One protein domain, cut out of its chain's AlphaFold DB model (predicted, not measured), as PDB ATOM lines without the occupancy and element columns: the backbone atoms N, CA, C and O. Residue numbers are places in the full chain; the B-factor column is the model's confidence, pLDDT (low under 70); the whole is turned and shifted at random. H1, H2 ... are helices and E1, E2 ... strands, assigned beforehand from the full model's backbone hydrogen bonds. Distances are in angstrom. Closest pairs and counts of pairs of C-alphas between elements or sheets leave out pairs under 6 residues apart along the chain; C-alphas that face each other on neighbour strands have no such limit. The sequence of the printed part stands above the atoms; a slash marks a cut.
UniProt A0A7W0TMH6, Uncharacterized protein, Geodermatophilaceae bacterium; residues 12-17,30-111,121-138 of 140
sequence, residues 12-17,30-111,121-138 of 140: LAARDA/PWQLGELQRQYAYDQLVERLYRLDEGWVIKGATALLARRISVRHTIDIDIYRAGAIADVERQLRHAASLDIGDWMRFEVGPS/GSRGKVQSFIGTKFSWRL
ATOM      1  N   LEU A  12     135.535 236.326 160.832       85.31
ATOM      2  CA  LEU A  12     134.958 237.568 161.348       85.31
ATOM      3  C   LEU A  12     133.645 237.901 160.632       85.31
ATOM      4  O   LEU A  12     132.643 238.140 161.295       85.31
ATOM      5  N   ALA A  13     133.617 237.804 159.298       88.25
ATOM      6  CA  ALA A  13     132.399 238.031 158.523       88.25
ATOM      7  C   ALA A  13     131.282 237.044 158.901       88.25
ATOM      8  O   ALA A  13     130.119 237.435 158.978       88.25
ATOM      9  N   ALA A  14     131.625 235.784 159.191       87.50
ATOM     10  CA  ALA A  14     130.664 234.808 159.698       87.50
ATOM     11  C   ALA A  14     130.111 235.208 161.078       87.50
ATOM     12  O   ALA A  14     128.897 235.189 161.285       87.50
ATOM     13  N   ARG A  15     130.989 235.611 162.009       88.81
ATOM     14  CA  ARG A  15     130.601 236.060 163.356       88.81
ATOM     15  C   ARG A  15     129.684 237.275 163.315       88.81
ATOM     16  O   ARG A  15     128.668 237.271 164.010       88.81
ATOM     17  N   ASP A  16     130.030 238.276 162.517       90.00
ATOM     18  CA  ASP A  16     129.256 239.511 162.396       90.00
ATOM     19  C   ASP A  16     127.887 239.219 161.781       90.00
ATOM     20  O   ASP A  16     126.865 239.548 162.378       90.00
ATOM     21  N   ALA A  17     127.844 238.461 160.680       91.75
ATOM     22  CA  ALA A  17     126.590 238.098 160.023       91.75
ATOM     23  C   ALA A  17     125.643 237.289 160.926       91.75
ATOM     24  O   ALA A  17     124.430 237.516 160.915       91.75
ATOM     25  N   PRO A  30     111.169 238.104 173.228       86.75
ATOM     26  CA  PRO A  30     111.456 238.349 174.644       86.75
ATOM     27  C   PRO A  30     112.888 237.952 175.059       86.75
ATOM     28  O   PRO A  30     113.213 238.008 176.241       86.75
ATOM     29  N   TRP A  31     113.733 237.512 174.119       85.75
ATOM     30  CA  TRP A  31     115.037 236.915 174.398       85.75
ATOM     31  C   TRP A  31     116.180 237.900 174.192       85.75
ATOM     32  O   TRP A  31     116.241 238.629 173.201       85.75
ATOM     33  N   GLN A  32     117.151 237.850 175.094       89.69
ATOM     34  CA  GLN A  32     118.368 238.636 174.991       89.69
ATOM     35  C   GLN A  32     119.322 238.032 173.952       89.69
ATOM     36  O   GLN A  32     119.354 236.820 173.725       89.69
ATOM     37  N   LEU A  33     120.181 238.871 173.363       88.69
ATOM     38  CA  LEU A  33     121.168 238.439 172.363       88.69
ATOM     39  C   LEU A  33     122.024 237.257 172.850       88.69
ATOM     40  O   LEU A  33     122.246 236.312 172.097       88.69
ATOM     41  N   GLY A  34     122.468 237.283 174.110       85.88
ATOM     42  CA  GLY A  34     123.276 236.204 174.683       85.88
ATOM     43  C   GLY A  34     122.534 234.864 174.774       85.88
ATOM     44  O   GLY A  34     123.150 233.811 174.635       85.88
ATOM     45  N   GLU A  35     121.213 234.881 174.958       85.62
ATOM     46  CA  GLU A  35     120.381 233.670 174.980       85.62
ATOM     47  C   GLU A  35     120.218 233.092 173.574       85.62
ATOM     48  O   GLU A  35     120.349 231.886 173.376       85.62
ATOM     49  N   LEU A  36     120.022 233.955 172.576       87.44
ATOM     50  CA  LEU A  36     119.950 233.548 171.174       87.44
ATOM     51  C   LEU A  36     121.295 233.024 170.649       87.44
ATOM     52  O   LEU A  36     121.322 232.039 169.915       87.44
ATOM     53  N   GLN A  37     122.415 233.621 171.064       88.50
ATOM     54  CA  GLN A  37     123.759 233.119 170.754       88.50
ATOM     55  C   GLN A  37     124.007 231.737 171.365       88.50
ATOM     56  O   GLN A  37     124.588 230.871 170.713       88.50
ATOM     57  N   ARG A  38     123.540 231.518 172.598       85.50
ATOM     58  CA  ARG A  38     123.617 230.216 173.267       85.50
ATOM     59  C   ARG A  38     122.808 229.159 172.525       85.50
ATOM     60  O   ARG A  38     123.335 228.088 172.250       85.50
ATOM     61  N   GLN A  39     121.571 229.489 172.152       85.19
ATOM     62  CA  GLN A  39     120.723 228.598 171.363       85.19
ATOM     63  C   GLN A  39     121.384 228.241 170.033       85.19
ATOM     64  O   GLN A  39     121.470 227.067 169.702       85.19
ATOM     65  N   TYR A  40     121.897 229.236 169.305       89.25
ATOM     66  CA  TYR A  40     122.599 228.998 168.048       89.25
ATOM     67  C   TYR A  40     123.772 228.026 168.239       89.25
ATOM     68  O   TYR A  40     123.921 227.074 167.480       89.25
ATOM     69  N   ALA A  41     124.576 228.205 169.292       89.88
ATOM     70  CA  ALA A  41     125.660 227.277 169.592       89.88
ATOM     71  C   ALA A  41     125.166 225.850 169.888       89.88
ATOM     72  O   ALA A  41     125.816 224.891 169.473       89.88
ATOM     73  N   TYR A  42     124.026 225.693 170.565       88.12
ATOM     74  CA  TYR A  42     123.419 224.377 170.783       88.12
ATOM     75  C   TYR A  42     122.952 223.737 169.487       88.12
ATOM     76  O   TYR A  42     123.291 222.583 169.247       88.12
ATOM     77  N   ASP A  43     122.241 224.482 168.645       88.31
ATOM     78  CA  ASP A  43     121.733 223.979 167.368       88.31
ATOM     79  C   ASP A  43     122.895 223.454 166.503       88.31
ATOM     80  O   ASP A  43     122.838 222.343 165.979       88.31
ATOM     81  N   GLN A  44     124.014 224.189 166.458       92.25
ATOM     82  CA  GLN A  44     125.209 223.782 165.711       92.25
ATOM     83  C   GLN A  44     125.968 222.591 166.333       92.25
ATOM     84  O   GLN A  44     126.619 221.833 165.606       92.25
ATOM     85  N   LEU A  45     125.918 222.402 167.657       91.94
ATOM     86  CA  LEU A  45     126.476 221.210 168.311       91.94
ATOM     87  C   LEU A  45     125.596 219.979 168.058       91.94
ATOM     88  O   LEU A  45     126.114 218.901 167.783       91.94
ATOM     89  N   VAL A  46     124.276 220.140 168.119       90.94
ATOM     90  CA  VAL A  46     123.304 219.072 167.855       90.94
ATOM     91  C   VAL A  46     123.393 218.597 166.406       90.94
ATOM     92  O   VAL A  46     123.441 217.395 166.166       90.94
ATOM     93  N   GLU A  47     123.515 219.521 165.454       92.88
ATOM     94  CA  GLU A  47     123.764 219.201 164.044       92.88
ATOM     95  C   GLU A  47     125.009 218.311 163.878       92.88
ATOM     96  O   GLU A  47     124.982 217.317 163.157       92.88
ATOM     97  N   ARG A  48     126.099 218.605 164.598       94.56
ATOM     98  CA  ARG A  48     127.315 217.774 164.573       94.56
ATOM     99  C   ARG A  48     127.097 216.370 165.128       94.56
ATOM    100  O   ARG A  48     127.657 215.423 164.582       94.56
ATOM    101  N   LEU A  49     126.312 216.234 166.198       93.69
ATOM    102  CA  LEU A  49     125.969 214.927 166.763       93.69
ATOM    103  C   LEU A  49     125.229 214.075 165.728       93.69
ATOM    104  O   LEU A  49     125.652 212.954 165.457       93.69
ATOM    105  N   TYR A  50     124.199 214.639 165.091       92.19
ATOM    106  CA  TYR A  50     123.394 213.919 164.102       92.19
ATOM    107  C   TYR A  50     124.107 213.672 162.769       92.19
ATOM    108  O   TYR A  50     123.769 212.722 162.069       92.19
ATOM    109  N   ARG A  51     125.130 214.461 162.420       92.56
ATOM    110  CA  ARG A  51     125.999 214.147 161.273       92.56
ATOM    111  C   ARG A  51     126.919 212.958 161.502       92.56
ATOM    112  O   ARG A  51     127.348 212.354 160.522       92.56
ATOM    113  N   LEU A  52     127.259 212.658 162.755       90.69
ATOM    114  CA  LEU A  52     128.040 211.467 163.062       90.69
ATOM    115  C   LEU A  52     127.170 210.213 162.925       90.69
ATOM    116  O   LEU A  52     127.561 209.287 162.220       90.69
ATOM    117  N   ASP A  53     126.007 210.196 163.586       90.19
ATOM    118  CA  ASP A  53     124.988 209.149 163.463       90.19
ATOM    119  C   ASP A  53     123.659 209.551 164.142       90.19
ATOM    120  O   ASP A  53     123.583 210.523 164.890       90.19
ATOM    121  N   GLU A  54     122.605 208.763 163.917       88.88
ATOM    122  CA  GLU A  54     121.264 208.969 164.493       88.88
ATOM    123  C   GLU A  54     121.093 208.377 165.910       88.88
ATOM    124  O   GLU A  54     119.999 208.388 166.468       88.88
ATOM    125  N   GLY A  55     122.157 207.847 166.524       92.69
ATOM    126  CA  GLY A  55     122.101 207.188 167.835       92.69
ATOM    127  C   GLY A  55     121.997 208.145 169.027       92.69
ATOM    128  O   GLY A  55     121.882 207.694 170.173       92.69
ATOM    129  N   TRP A  56     122.068 209.454 168.782       93.12
ATOM    130  CA  TRP A  56     121.969 210.493 169.799       93.12
ATOM    131  C   TRP A  56     120.515 210.856 170.095       93.12
ATOM    132  O   TRP A  56     119.710 211.086 169.202       93.12
ATOM    133  N   VAL A  57     120.192 210.978 171.379       89.75
ATOM    134  CA  VAL A  57     118.891 211.437 171.864       89.75
ATOM    135  C   VAL A  57     119.101 212.677 172.716       89.75
ATOM    136  O   VAL A  57     119.768 212.616 173.750       89.75
ATOM    137  N   ILE A  58     118.499 213.796 172.320       86.19
ATOM    138  CA  ILE A  58     118.474 215.013 173.138       86.19
ATOM    139  C   ILE A  58     117.405 214.857 174.226       86.19
ATOM    140  O   ILE A  58     116.254 214.522 173.947       86.19
ATOM    141  N   LYS A  59     117.802 215.077 175.478       80.12
ATOM    142  CA  LYS A  59     116.984 214.956 176.688       80.12
ATOM    143  C   LYS A  59     116.757 216.332 177.337       80.12
ATOM    144  O   LYS A  59     117.228 217.361 176.855       80.12
ATOM    145  N   GLY A  60     116.002 216.337 178.436       67.50
ATOM    146  CA  GLY A  60     115.848 217.496 179.319       67.50
ATOM    147  C   GLY A  60     115.037 218.651 178.728       67.50
ATOM    148  O   GLY A  60     114.308 218.500 177.744       67.50
ATOM    149  N   ALA A  61     115.166 219.830 179.339       55.53
ATOM    150  CA  ALA A  61     114.522 221.056 178.866       55.53
ATOM    151  C   ALA A  61     114.981 221.458 177.448       55.53
ATOM    152  O   ALA A  61     114.226 222.092 176.713       55.53
ATOM    153  N   THR A  62     116.148 220.991 176.998       52.78
ATOM    154  CA  THR A  62     116.618 221.145 175.613       52.78
ATOM    155  C   THR A  62     115.733 220.408 174.602       52.78
ATOM    156  O   THR A  62     115.480 220.924 173.516       52.78
ATOM    157  N   ALA A  63     115.152 219.261 174.966       54.97
ATOM    158  CA  ALA A  63     114.140 218.600 174.136       54.97
ATOM    159  C   ALA A  63     112.826 219.410 174.047       54.97
ATOM    160  O   ALA A  63     112.081 219.287 173.073       54.97
ATOM    161  N   LEU A  64     112.543 220.278 175.029       51.34
ATOM    162  CA  LEU A  64     111.414 221.218 174.996       51.34
ATOM    163  C   LEU A  64     111.719 222.472 174.156       51.34
ATOM    164  O   LEU A  64     110.795 223.038 173.568       51.34
ATOM    165  N   LEU A  65     112.995 222.854 174.009       52.41
ATOM    166  CA  LEU A  65     113.433 223.916 173.087       52.41
ATOM    167  C   LEU A  65     113.145 223.563 171.625       52.41
ATOM    168  O   LEU A  65     112.643 224.408 170.882       52.41
ATOM    169  N   ALA A  66     113.337 222.295 171.245       49.97
ATOM    170  CA  ALA A  66     112.931 221.782 169.934       49.97
ATOM    171  C   ALA A  66     111.408 221.892 169.691       49.97
ATOM    172  O   ALA A  66     110.959 221.925 168.548       49.97
ATOM    173  N   ARG A  67     110.604 222.002 170.761       50.66
ATOM    174  CA  ARG A  67     109.134 222.110 170.721       50.66
ATOM    175  C   ARG A  67     108.607 223.550 170.820       50.66
ATOM    176  O   ARG A  67     107.402 223.728 170.967       50.66
ATOM    177  N   ARG A  68     109.466 224.583 170.733       52.06
ATOM    178  CA  ARG A  68     109.104 226.020 170.862       52.06
ATOM    179  C   ARG A  68     108.421 226.408 172.188       52.06
ATOM    180  O   ARG A  68     107.883 227.509 172.291       52.06
ATOM    181  N   ILE A  69     108.467 225.561 173.217       49.03
ATOM    182  CA  ILE A  69     107.955 225.904 174.550       49.03
ATOM    183  C   ILE A  69     109.030 226.731 175.272       49.03
ATOM    184  O   ILE A  69     110.224 226.474 175.130       49.03
ATOM    185  N   SER A  70     108.604 227.782 175.971       49.94
ATOM    186  CA  SER A  70     109.425 228.872 176.515       49.94
ATOM    187  C   SER A  70     110.449 228.423 177.575       49.94
ATOM    188  O   SER A  70     110.226 228.594 178.769       49.94
ATOM    189  N   VAL A  71     111.575 227.830 177.157       51.94
ATOM    190  CA  VAL A  71     112.628 227.358 178.079       51.94
ATOM    191  C   VAL A  71     114.046 227.760 177.636       51.94
ATOM    192  O   VAL A  71     115.016 227.090 177.978       51.94
ATOM    193  N   ARG A  72     114.224 228.873 176.894       58.59
ATOM    194  CA  ARG A  72     115.555 229.348 176.405       58.59
ATOM    195  C   ARG A  72     116.539 229.769 177.510       58.59
ATOM    196  O   ARG A  72     117.654 230.189 177.212       58.59
ATOM    197  N   HIS A  73     116.162 229.577 178.772       58.00
ATOM    198  CA  HIS A  73     117.025 229.716 179.940       58.00
ATOM    199  C   HIS A  73     117.848 228.460 180.264       58.00
ATOM    200  O   HIS A  73     118.670 228.516 181.174       58.00
ATOM    201  N   THR A  74     117.665 227.330 179.569       59.66
ATOM    202  CA  THR A  74     118.455 226.126 179.868       59.66
ATOM    203  C   THR A  74     119.920 226.319 179.469       59.66
ATOM    204  O   THR A  74     120.264 226.530 178.304       59.66
ATOM    205  N   ILE A  75     120.795 226.264 180.472       66.06
ATOM    206  CA  ILE A  75     122.248 226.412 180.315       66.06
ATOM    207  C   ILE A  75     122.920 225.060 180.015       66.06
ATOM    208  O   ILE A  75     124.037 225.020 179.505       66.06
ATOM    209  N   ASP A  76     122.201 223.963 180.241       74.44
ATOM    210  CA  ASP A  76     122.669 222.608 179.982       74.44
ATOM    211  C   ASP A  76     122.041 222.008 178.716       74.44
ATOM    212  O   ASP A  76     120.912 222.323 178.331       74.44
ATOM    213  N   ILE A  77     122.789 221.117 178.068       79.75
ATOM    214  CA  ILE A  77     122.283 220.209 177.043       79.75
ATOM    215  C   ILE A  77     122.397 218.787 177.576       79.75
ATOM    216  O   ILE A  77     123.496 218.269 177.773       79.75
ATOM    217  N   ASP A  78     121.254 218.151 177.809       85.31
ATOM    218  CA  ASP A  78     121.228 216.745 178.189       85.31
ATOM    219  C   ASP A  78     121.197 215.894 176.923       85.31
ATOM    220  O   ASP A  78     120.320 216.049 176.072       85.31
ATOM    221  N   ILE A  79     122.144 214.972 176.798       88.19
ATOM    222  CA  ILE A  79     122.195 214.021 175.690       88.19
ATOM    223  C   ILE A  79     122.261 212.599 176.217       88.19
ATOM    224  O   ILE A  79     122.707 212.327 177.332       88.19
ATOM    225  N   TYR A  80     121.812 211.670 175.392       89.56
ATOM    226  CA  TYR A  80     121.909 210.252 175.646       89.56
ATOM    227  C   TYR A  80     122.312 209.518 174.389       89.56
ATOM    228  O   TYR A  80     121.867 209.841 173.293       89.56
ATOM    229  N   ARG A  81     123.116 208.485 174.591       90.62
ATOM    230  CA  ARG A  81     123.455 207.493 173.591       90.62
ATOM    231  C   ARG A  81     123.693 206.169 174.304       90.62
ATOM    232  O   ARG A  81     124.204 206.159 175.423       90.62
ATOM    233  N   ALA A  82     123.309 205.062 173.675       90.62
ATOM    234  CA  ALA A  82     123.602 203.735 174.205       90.62
ATOM    235  C   ALA A  82     125.111 203.436 174.123       90.62
ATOM    236  O   ALA A  82     125.734 203.685 173.092       90.62
ATOM    237  N   GLY A  83     125.684 202.885 175.195       91.06
ATOM    238  CA  GLY A  83     127.101 202.521 175.271       91.06
ATOM    239  C   GLY A  83     127.724 202.846 176.629       91.06
ATOM    240  O   GLY A  83     127.068 203.397 177.514       91.06
ATOM    241  N   ALA A  84     129.000 202.501 176.802       91.00
ATOM    242  CA  ALA A  84     129.756 202.891 177.986       91.00
ATOM    243  C   ALA A  84     130.045 204.402 177.968       91.00
ATOM    244  O   ALA A  84     130.336 204.963 176.912       91.00
ATOM    245  N   ILE A  85     130.033 205.060 179.135       89.62
ATOM    246  CA  ILE A  85     130.246 206.519 179.250       89.62
ATOM    247  C   ILE A  85     131.522 206.965 178.538       89.62
ATOM    248  O   ILE A  85     131.494 207.931 177.785       89.62
ATOM    249  N   ALA A  86     132.624 206.236 178.721       90.25
ATOM    250  CA  ALA A  86     133.894 206.569 178.085       90.25
ATOM    251  C   ALA A  86     133.813 206.543 176.548       90.25
ATOM    252  O   ALA A  86     134.495 207.320 175.884       90.25
ATOM    253  N   ASP A  87     132.996 205.662 175.967       92.44
ATOM    254  CA  ASP A  87     132.815 205.567 174.517       92.44
ATOM    255  C   ASP A  87     131.932 206.704 174.010       92.44
ATOM    256  O   ASP A  87     132.291 207.378 173.043       92.44
ATOM    257  N   VAL A  88     130.836 206.979 174.723       92.19
ATOM    258  CA  VAL A  88     129.936 208.102 174.434       92.19
ATOM    259  C   VAL A  88     130.687 209.433 174.512       92.19
ATOM    260  O   VAL A  88     130.535 210.278 173.633       92.19
ATOM    261  N   GLU A  89     131.563 209.623 175.499       92.50
ATOM    262  CA  GLU A  89     132.397 210.824 175.605       92.50
ATOM    263  C   GLU A  89     133.389 210.965 174.449       92.50
ATOM    264  O   GLU A  89     133.576 212.069 173.931       92.50
ATOM    265  N   ARG A  90     134.023 209.866 174.014       93.56
ATOM    266  CA  ARG A  90     134.902 209.896 172.834       93.56
ATOM    267  C   ARG A  90     134.120 210.265 171.577       93.56
ATOM    268  O   ARG A  90     134.592 211.089 170.798       93.56
ATOM    269  N   GLN A  91     132.920 209.717 171.406       94.69
ATOM    270  CA  GLN A  91     132.045 210.038 170.279       94.69
ATOM    271  C   GLN A  91     131.551 211.487 170.325       94.69
ATOM    272  O   GLN A  91     131.558 212.154 169.295       94.69
ATOM    273  N   LEU A  92     131.208 212.016 171.506       94.19
ATOM    274  CA  LEU A  92     130.847 213.425 171.693       94.19
ATOM    275  C   LEU A  92     132.001 214.344 171.277       94.19
ATOM    276  O   LEU A  92     131.794 215.302 170.537       94.19
ATOM    277  N   ARG A  93     133.228 214.044 171.723       95.19
ATOM    278  CA  ARG A  93     134.431 214.803 171.341       95.19
ATOM    279  C   ARG A  93     134.680 214.744 169.839       95.19
ATOM    280  O   ARG A  93     135.021 215.763 169.245       95.19
ATOM    281  N   HIS A  94     134.494 213.574 169.235       95.44
ATOM    282  CA  HIS A  94     134.650 213.405 167.798       95.44
ATOM    283  C   HIS A  94     133.603 214.213 167.019       95.44
ATOM    284  O   HIS A  94     133.978 215.010 166.163       95.44
ATOM    285  N   ALA A  95     132.323 214.104 167.375       95.44
ATOM    286  CA  ALA A  95     131.255 214.885 166.759       95.44
ATOM    287  C   ALA A  95     131.503 216.396 166.898       95.44
ATOM    288  O   ALA A  95     131.489 217.124 165.911       95.44
ATOM    289  N   ALA A  96     131.831 216.872 168.104       94.50
ATOM    290  CA  ALA A  96     132.143 218.278 168.371       94.50
ATOM    291  C   ALA A  96     133.322 218.818 167.532       94.50
ATOM    292  O   ALA A  96     133.382 220.018 167.259       94.50
ATOM    293  N   SER A  97     134.240 217.938 167.113       94.56
ATOM    294  CA  SER A  97     135.394 218.280 166.271       94.56
ATOM    295  C   SER A  97     135.080 218.388 164.777       94.56
ATOM    296  O   SER A  97     135.914 218.900 164.032       94.56
ATOM    297  N   LEU A  98     133.904 217.927 164.330       94.06
ATOM    298  CA  LEU A  98     133.531 217.961 162.917       94.06
ATOM    299  C   LEU A  98     133.442 219.406 162.415       94.06
ATOM    300  O   LEU A  98     132.728 220.240 162.983       94.06
ATOM    301  N   ASP A  99     134.141 219.684 161.316       91.00
ATOM    302  CA  ASP A  99     133.936 220.898 160.535       91.00
ATOM    303  C   ASP A  99     132.771 220.673 159.567       91.00
ATOM    304  O   ASP A  99     132.827 219.818 158.681       91.00
ATOM    305  N   ILE A 100     131.695 221.430 159.770       90.94
ATOM    306  CA  ILE A 100     130.482 221.359 158.951       90.94
ATOM    307  C   ILE A 100     130.304 222.601 158.066       90.94
ATOM    308  O   ILE A 100     129.237 222.781 157.481       90.94
ATOM    309  N   GLY A 101     131.331 223.458 157.965       88.81
ATOM    310  CA  GLY A 101     131.319 224.670 157.139       88.81
ATOM    311  C   GLY A 101     130.543 225.848 157.743       88.81
ATOM    312  O   GLY A 101     130.169 226.778 157.028       88.81
ATOM    313  N   ASP A 102     130.281 225.823 159.050       89.25
ATOM    314  CA  ASP A 102     129.493 226.829 159.778       89.25
ATOM    315  C   ASP A 102     130.349 227.832 160.577       89.25
ATOM    316  O   ASP A 102     129.806 228.673 161.297       89.25
ATOM    317  N   TRP A 103     131.680 227.740 160.455       89.31
ATOM    318  CA  TRP A 103     132.671 228.523 161.207       89.31
ATOM    319  C   TRP A 103     132.615 228.348 162.730       89.31
ATOM    320  O   TRP A 103     133.273 229.103 163.456       89.31
ATOM    321  N   MET A 104     131.866 227.357 163.218       90.56
ATOM    322  CA  MET A 104     131.809 227.022 164.632       90.56
ATOM    323  C   MET A 104     132.903 226.027 164.993       90.56
ATOM    324  O   MET A 104     133.178 225.070 164.271       90.56
ATOM    325  N   ARG A 105     133.482 226.211 166.174       92.06
ATOM    326  CA  ARG A 105     134.338 225.214 166.818       92.06
ATOM    327  C   ARG A 105     133.836 224.965 168.228       92.06
ATOM    328  O   ARG A 105     133.381 225.893 168.899       92.06
ATOM    329  N   PHE A 106     133.947 223.719 168.668       93.25
ATOM    330  CA  PHE A 106     133.565 223.298 170.006       93.25
ATOM    331  C   PHE A 106     134.742 222.634 170.707       93.25
ATOM    332  O   PHE A 106     135.433 221.795 170.133       93.25
ATOM    333  N   GLU A 107     134.960 223.005 171.963       92.75
ATOM    334  CA  GLU A 107     135.947 222.367 172.829       92.75
ATOM    335  C   GLU A 107     135.229 221.735 174.017       92.75
ATOM    336  O   GLU A 107     134.629 222.425 174.843       92.75
ATOM    337  N   VAL A 108     135.280 220.407 174.096       91.75
ATOM    338  CA  VAL A 108     134.730 219.648 175.222       91.75
ATOM    339  C   VAL A 108     135.804 219.570 176.305       91.75
ATOM    340  O   VAL A 108     136.868 218.985 176.097       91.75
ATOM    341  N   GLY A 109     135.552 220.169 177.463       91.12
ATOM    342  CA  GLY A 109     136.450 220.126 178.614       91.12
ATOM    343  C   GLY A 109     136.448 218.766 179.324       91.12
ATOM    344  O   GLY A 109     135.792 217.824 178.872       91.12
ATOM    345  N   PRO A 110     137.184 218.633 180.437       89.69
ATOM    346  CA  PRO A 110     137.090 217.466 181.309       89.69
ATOM    347  C   PRO A 110     135.655 217.252 181.806       89.69
ATOM    348  O   PRO A 110     134.919 218.218 182.038       89.69
ATOM    349  N   SER A 111     135.272 215.989 181.972       89.31
ATOM    350  CA  SER A 111     133.976 215.581 182.504       89.31
ATOM    351  C   SER A 111     134.121 214.984 183.902       89.31
ATOM    352  O   SER A 111     135.157 214.428 184.268       89.31
ATOM    353  N   GLY A 121     126.036 208.769 184.345       84.44
ATOM    354  CA  GLY A 121     126.245 209.793 183.330       84.44
ATOM    355  C   GLY A 121     127.538 210.551 183.584       84.44
ATOM    356  O   GLY A 121     128.236 210.311 184.572       84.44
ATOM    357  N   SER A 122     127.843 211.501 182.712       88.38
ATOM    358  CA  SER A 122     128.924 212.450 182.933       88.38
ATOM    359  C   SER A 122     128.485 213.862 182.573       88.38
ATOM    360  O   SER A 122     127.598 214.070 181.746       88.38
ATOM    361  N   ARG A 123     129.080 214.845 183.248       89.19
ATOM    362  CA  ARG A 123     128.849 216.269 183.007       89.19
ATOM    363  C   ARG A 123     130.180 216.937 182.718       89.19
ATOM    364  O   ARG A 123     131.125 216.779 183.483       89.19
ATOM    365  N   GLY A 124     130.247 217.704 181.640       88.19
ATOM    366  CA  GLY A 124     131.440 218.448 181.251       88.19
ATOM    367  C   GLY A 124     131.068 219.794 180.651       88.19
ATOM    368  O   GLY A 124     129.962 219.977 180.145       88.19
ATOM    369  N   LYS A 125     131.997 220.749 180.708       90.25
ATOM    370  CA  LYS A 125     131.809 222.056 180.068       90.25
ATOM    371  C   LYS A 125     132.132 221.959 178.584       90.25
ATOM    372  O   LYS A 125     133.155 221.386 178.218       90.25
ATOM    373  N   VAL A 126     131.304 222.577 177.750       89.81
ATOM    374  CA  VAL A 126     131.576 222.755 176.320       89.81
ATOM    375  C   VAL A 126     131.797 224.237 176.061       89.81
ATOM    376  O   VAL A 126     131.009 225.065 176.496       89.81
ATOM    377  N   GLN A 127     132.873 224.603 175.379       91.06
ATOM    378  CA  GLN A 127     133.101 225.978 174.934       91.06
ATOM    379  C   GLN A 127     132.810 226.075 173.444       91.06
ATOM    380  O   GLN A 127     133.161 225.167 172.693       91.06
ATOM    381  N   SER A 128     132.171 227.167 173.020       90.44
ATOM    382  CA  SER A 128     131.850 227.412 171.613       90.44
ATOM    383  C   SER A 128     132.544 228.664 171.090       90.44
ATOM    384  O   SER A 128     132.664 229.692 171.771       90.44
ATOM    385  N   PHE A 129     132.985 228.584 169.841       87.12
ATOM    386  CA  PHE A 129     133.759 229.606 169.151       87.12
ATOM    387  C   PHE A 129     133.146 229.847 167.773       87.12
ATOM    388  O   PHE A 129     132.806 228.880 167.103       87.12
ATOM    389  N   ILE A 130     133.057 231.107 167.337       83.25
ATOM    390  CA  ILE A 130     132.817 231.462 165.934       83.25
ATOM    391  C   ILE A 130     134.120 232.066 165.419       83.25
ATOM    392  O   ILE A 130     134.524 233.153 165.855       83.25
ATOM    393  N   GLY A 131     134.799 231.341 164.535       70.25
ATOM    394  CA  GLY A 131     136.135 231.690 164.065       70.25
ATOM    395  C   GLY A 131     137.247 231.537 165.105       70.25
ATOM    396  O   GLY A 131     137.202 230.655 165.957       70.25
ATOM    397  N   THR A 132     138.279 232.386 165.027       57.31
ATOM    398  CA  THR A 132     139.501 232.296 165.859       57.31
ATOM    399  C   THR A 132     139.426 233.045 167.190       57.31
ATOM    400  O   THR A 132     140.352 232.960 167.994       57.31
ATOM    401  N   LYS A 133     138.341 233.781 167.458       50.47
ATOM    402  CA  LYS A 133     138.157 234.497 168.728       50.47
ATOM    403  C   LYS A 133     137.114 233.797 169.591       50.47
ATOM    404  O   LYS A 133     135.990 233.577 169.141       50.47
ATOM    405  N   PHE A 134     137.511 233.514 170.837       43.38
ATOM    406  CA  PHE A 134     136.691 233.042 171.961       43.38
ATOM    407  C   PHE A 134     135.252 233.560 171.827       43.38
ATOM    408  O   PHE A 134     135.056 234.781 171.762       43.38
ATOM    409  N   SER A 135     134.265 232.666 171.649       47.25
ATOM    410  CA  SER A 135     132.873 233.117 171.546       47.25
ATOM    411  C   SER A 135     132.229 233.155 172.919       47.25
ATOM    412  O   SER A 135     132.175 234.262 173.425       47.25
ATOM    413  N   TRP A 136     131.869 232.080 173.625       48.47
ATOM    414  CA  TRP A 136     131.140 232.250 174.900       48.47
ATOM    415  C   TRP A 136     131.410 231.124 175.913       48.47
ATOM    416  O   TRP A 136     131.525 229.955 175.546       48.47
ATOM    417  N   ARG A 137     131.498 231.471 177.211       43.47
ATOM    418  CA  ARG A 137     131.516 230.504 178.327       43.47
ATOM    419  C   ARG A 137     130.103 229.948 178.520       43.47
ATOM    420  O   ARG A 137     129.223 230.673 178.978       43.47
ATOM    421  N   LEU A 138     129.899 228.664 178.237       38.00
ATOM    422  CA  LEU A 138     128.789 227.913 178.820       38.00
ATOM    423  C   LEU A 138     129.202 227.559 180.253       38.00
ATOM    424  O   LEU A 138     130.121 226.771 180.485       38.00
TER     425      LEU A 138
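AT A GLANCE: This is residues 12 to 17, 30 to 111 and 121 to 138 of the 140 residues of an uncharacterized protein of Geodermatophilaceae bacterium (UniProt A0A7W0TMH6). A strongly twisted sheet, E3 E4 E5, has two helices over one face, H2 across its strands and H4 along them, in two layers; a small ribbon, E1 and E2, with the short helix H3 next to it, lies apart from that sheet. The printed part has 106 residues with four named helices and five named strands, in the order H1 H2 E1 H3 E2 H4 E3 E4 E5. Both sheets are antiparallel and the class is mixed. The whole is compact, with a radius of gyration of the C-alphas of 13.7 A and spans of 39 by 32 by 23 A.

HOW THE PARTS SIT: Start at H1, residues 12 to 17, which only grazes the sheet of E3, residues 104 to 111, E4, residues 121 to 130, and E5, residues 133 to 137. Next find H2, residues 33 to 52, across these strands at a height over the sheet of 9.3 A. Then E1, residues 57 to 59, is antiparallel to E2, residues 78 to 80, with N 57 and O 80 2.8 A apart. H3, residues 60 to 65, has 1 of 2 O i to N i+4 pairs within hydrogen-bond range; H1, H2 and H4, residues 85 to 97, have every pair. H4 runs along E4, at 7 degrees on the local plane. H2 and H4 touch, closest at the C-alphas of Leu 49 and Ala 95, 5.3 A, and are only just about perpendicular at 70.0 degrees. Look at N 107 and O 127, 2.9 A, between E3 and E4, and at N 136 and O 128, 3.1 A, in the hairpin E4 and E5.

IN THESE COORDINATES: Find C-alpha 12 at (134.958, 237.568, 161.348), where H1 begins. H2 runs 29.3 A, H4 18.3 A, E3 21.3 A and E4 28.6 A. E5 ends at C-alpha 137, (131.516, 230.504, 178.327).

THE WHOLE: The C-alphas farthest apart, those of Ala 13 and Ala 84, are 40.3 A apart. Residues 18 to 29 and 112 to 120 are not printed, with C-alpha gaps of 21.0 A and 9.7 A. The link from H3 to E2 is long. Confidence is under 70 in residues 60 to 75 and 132 to 138.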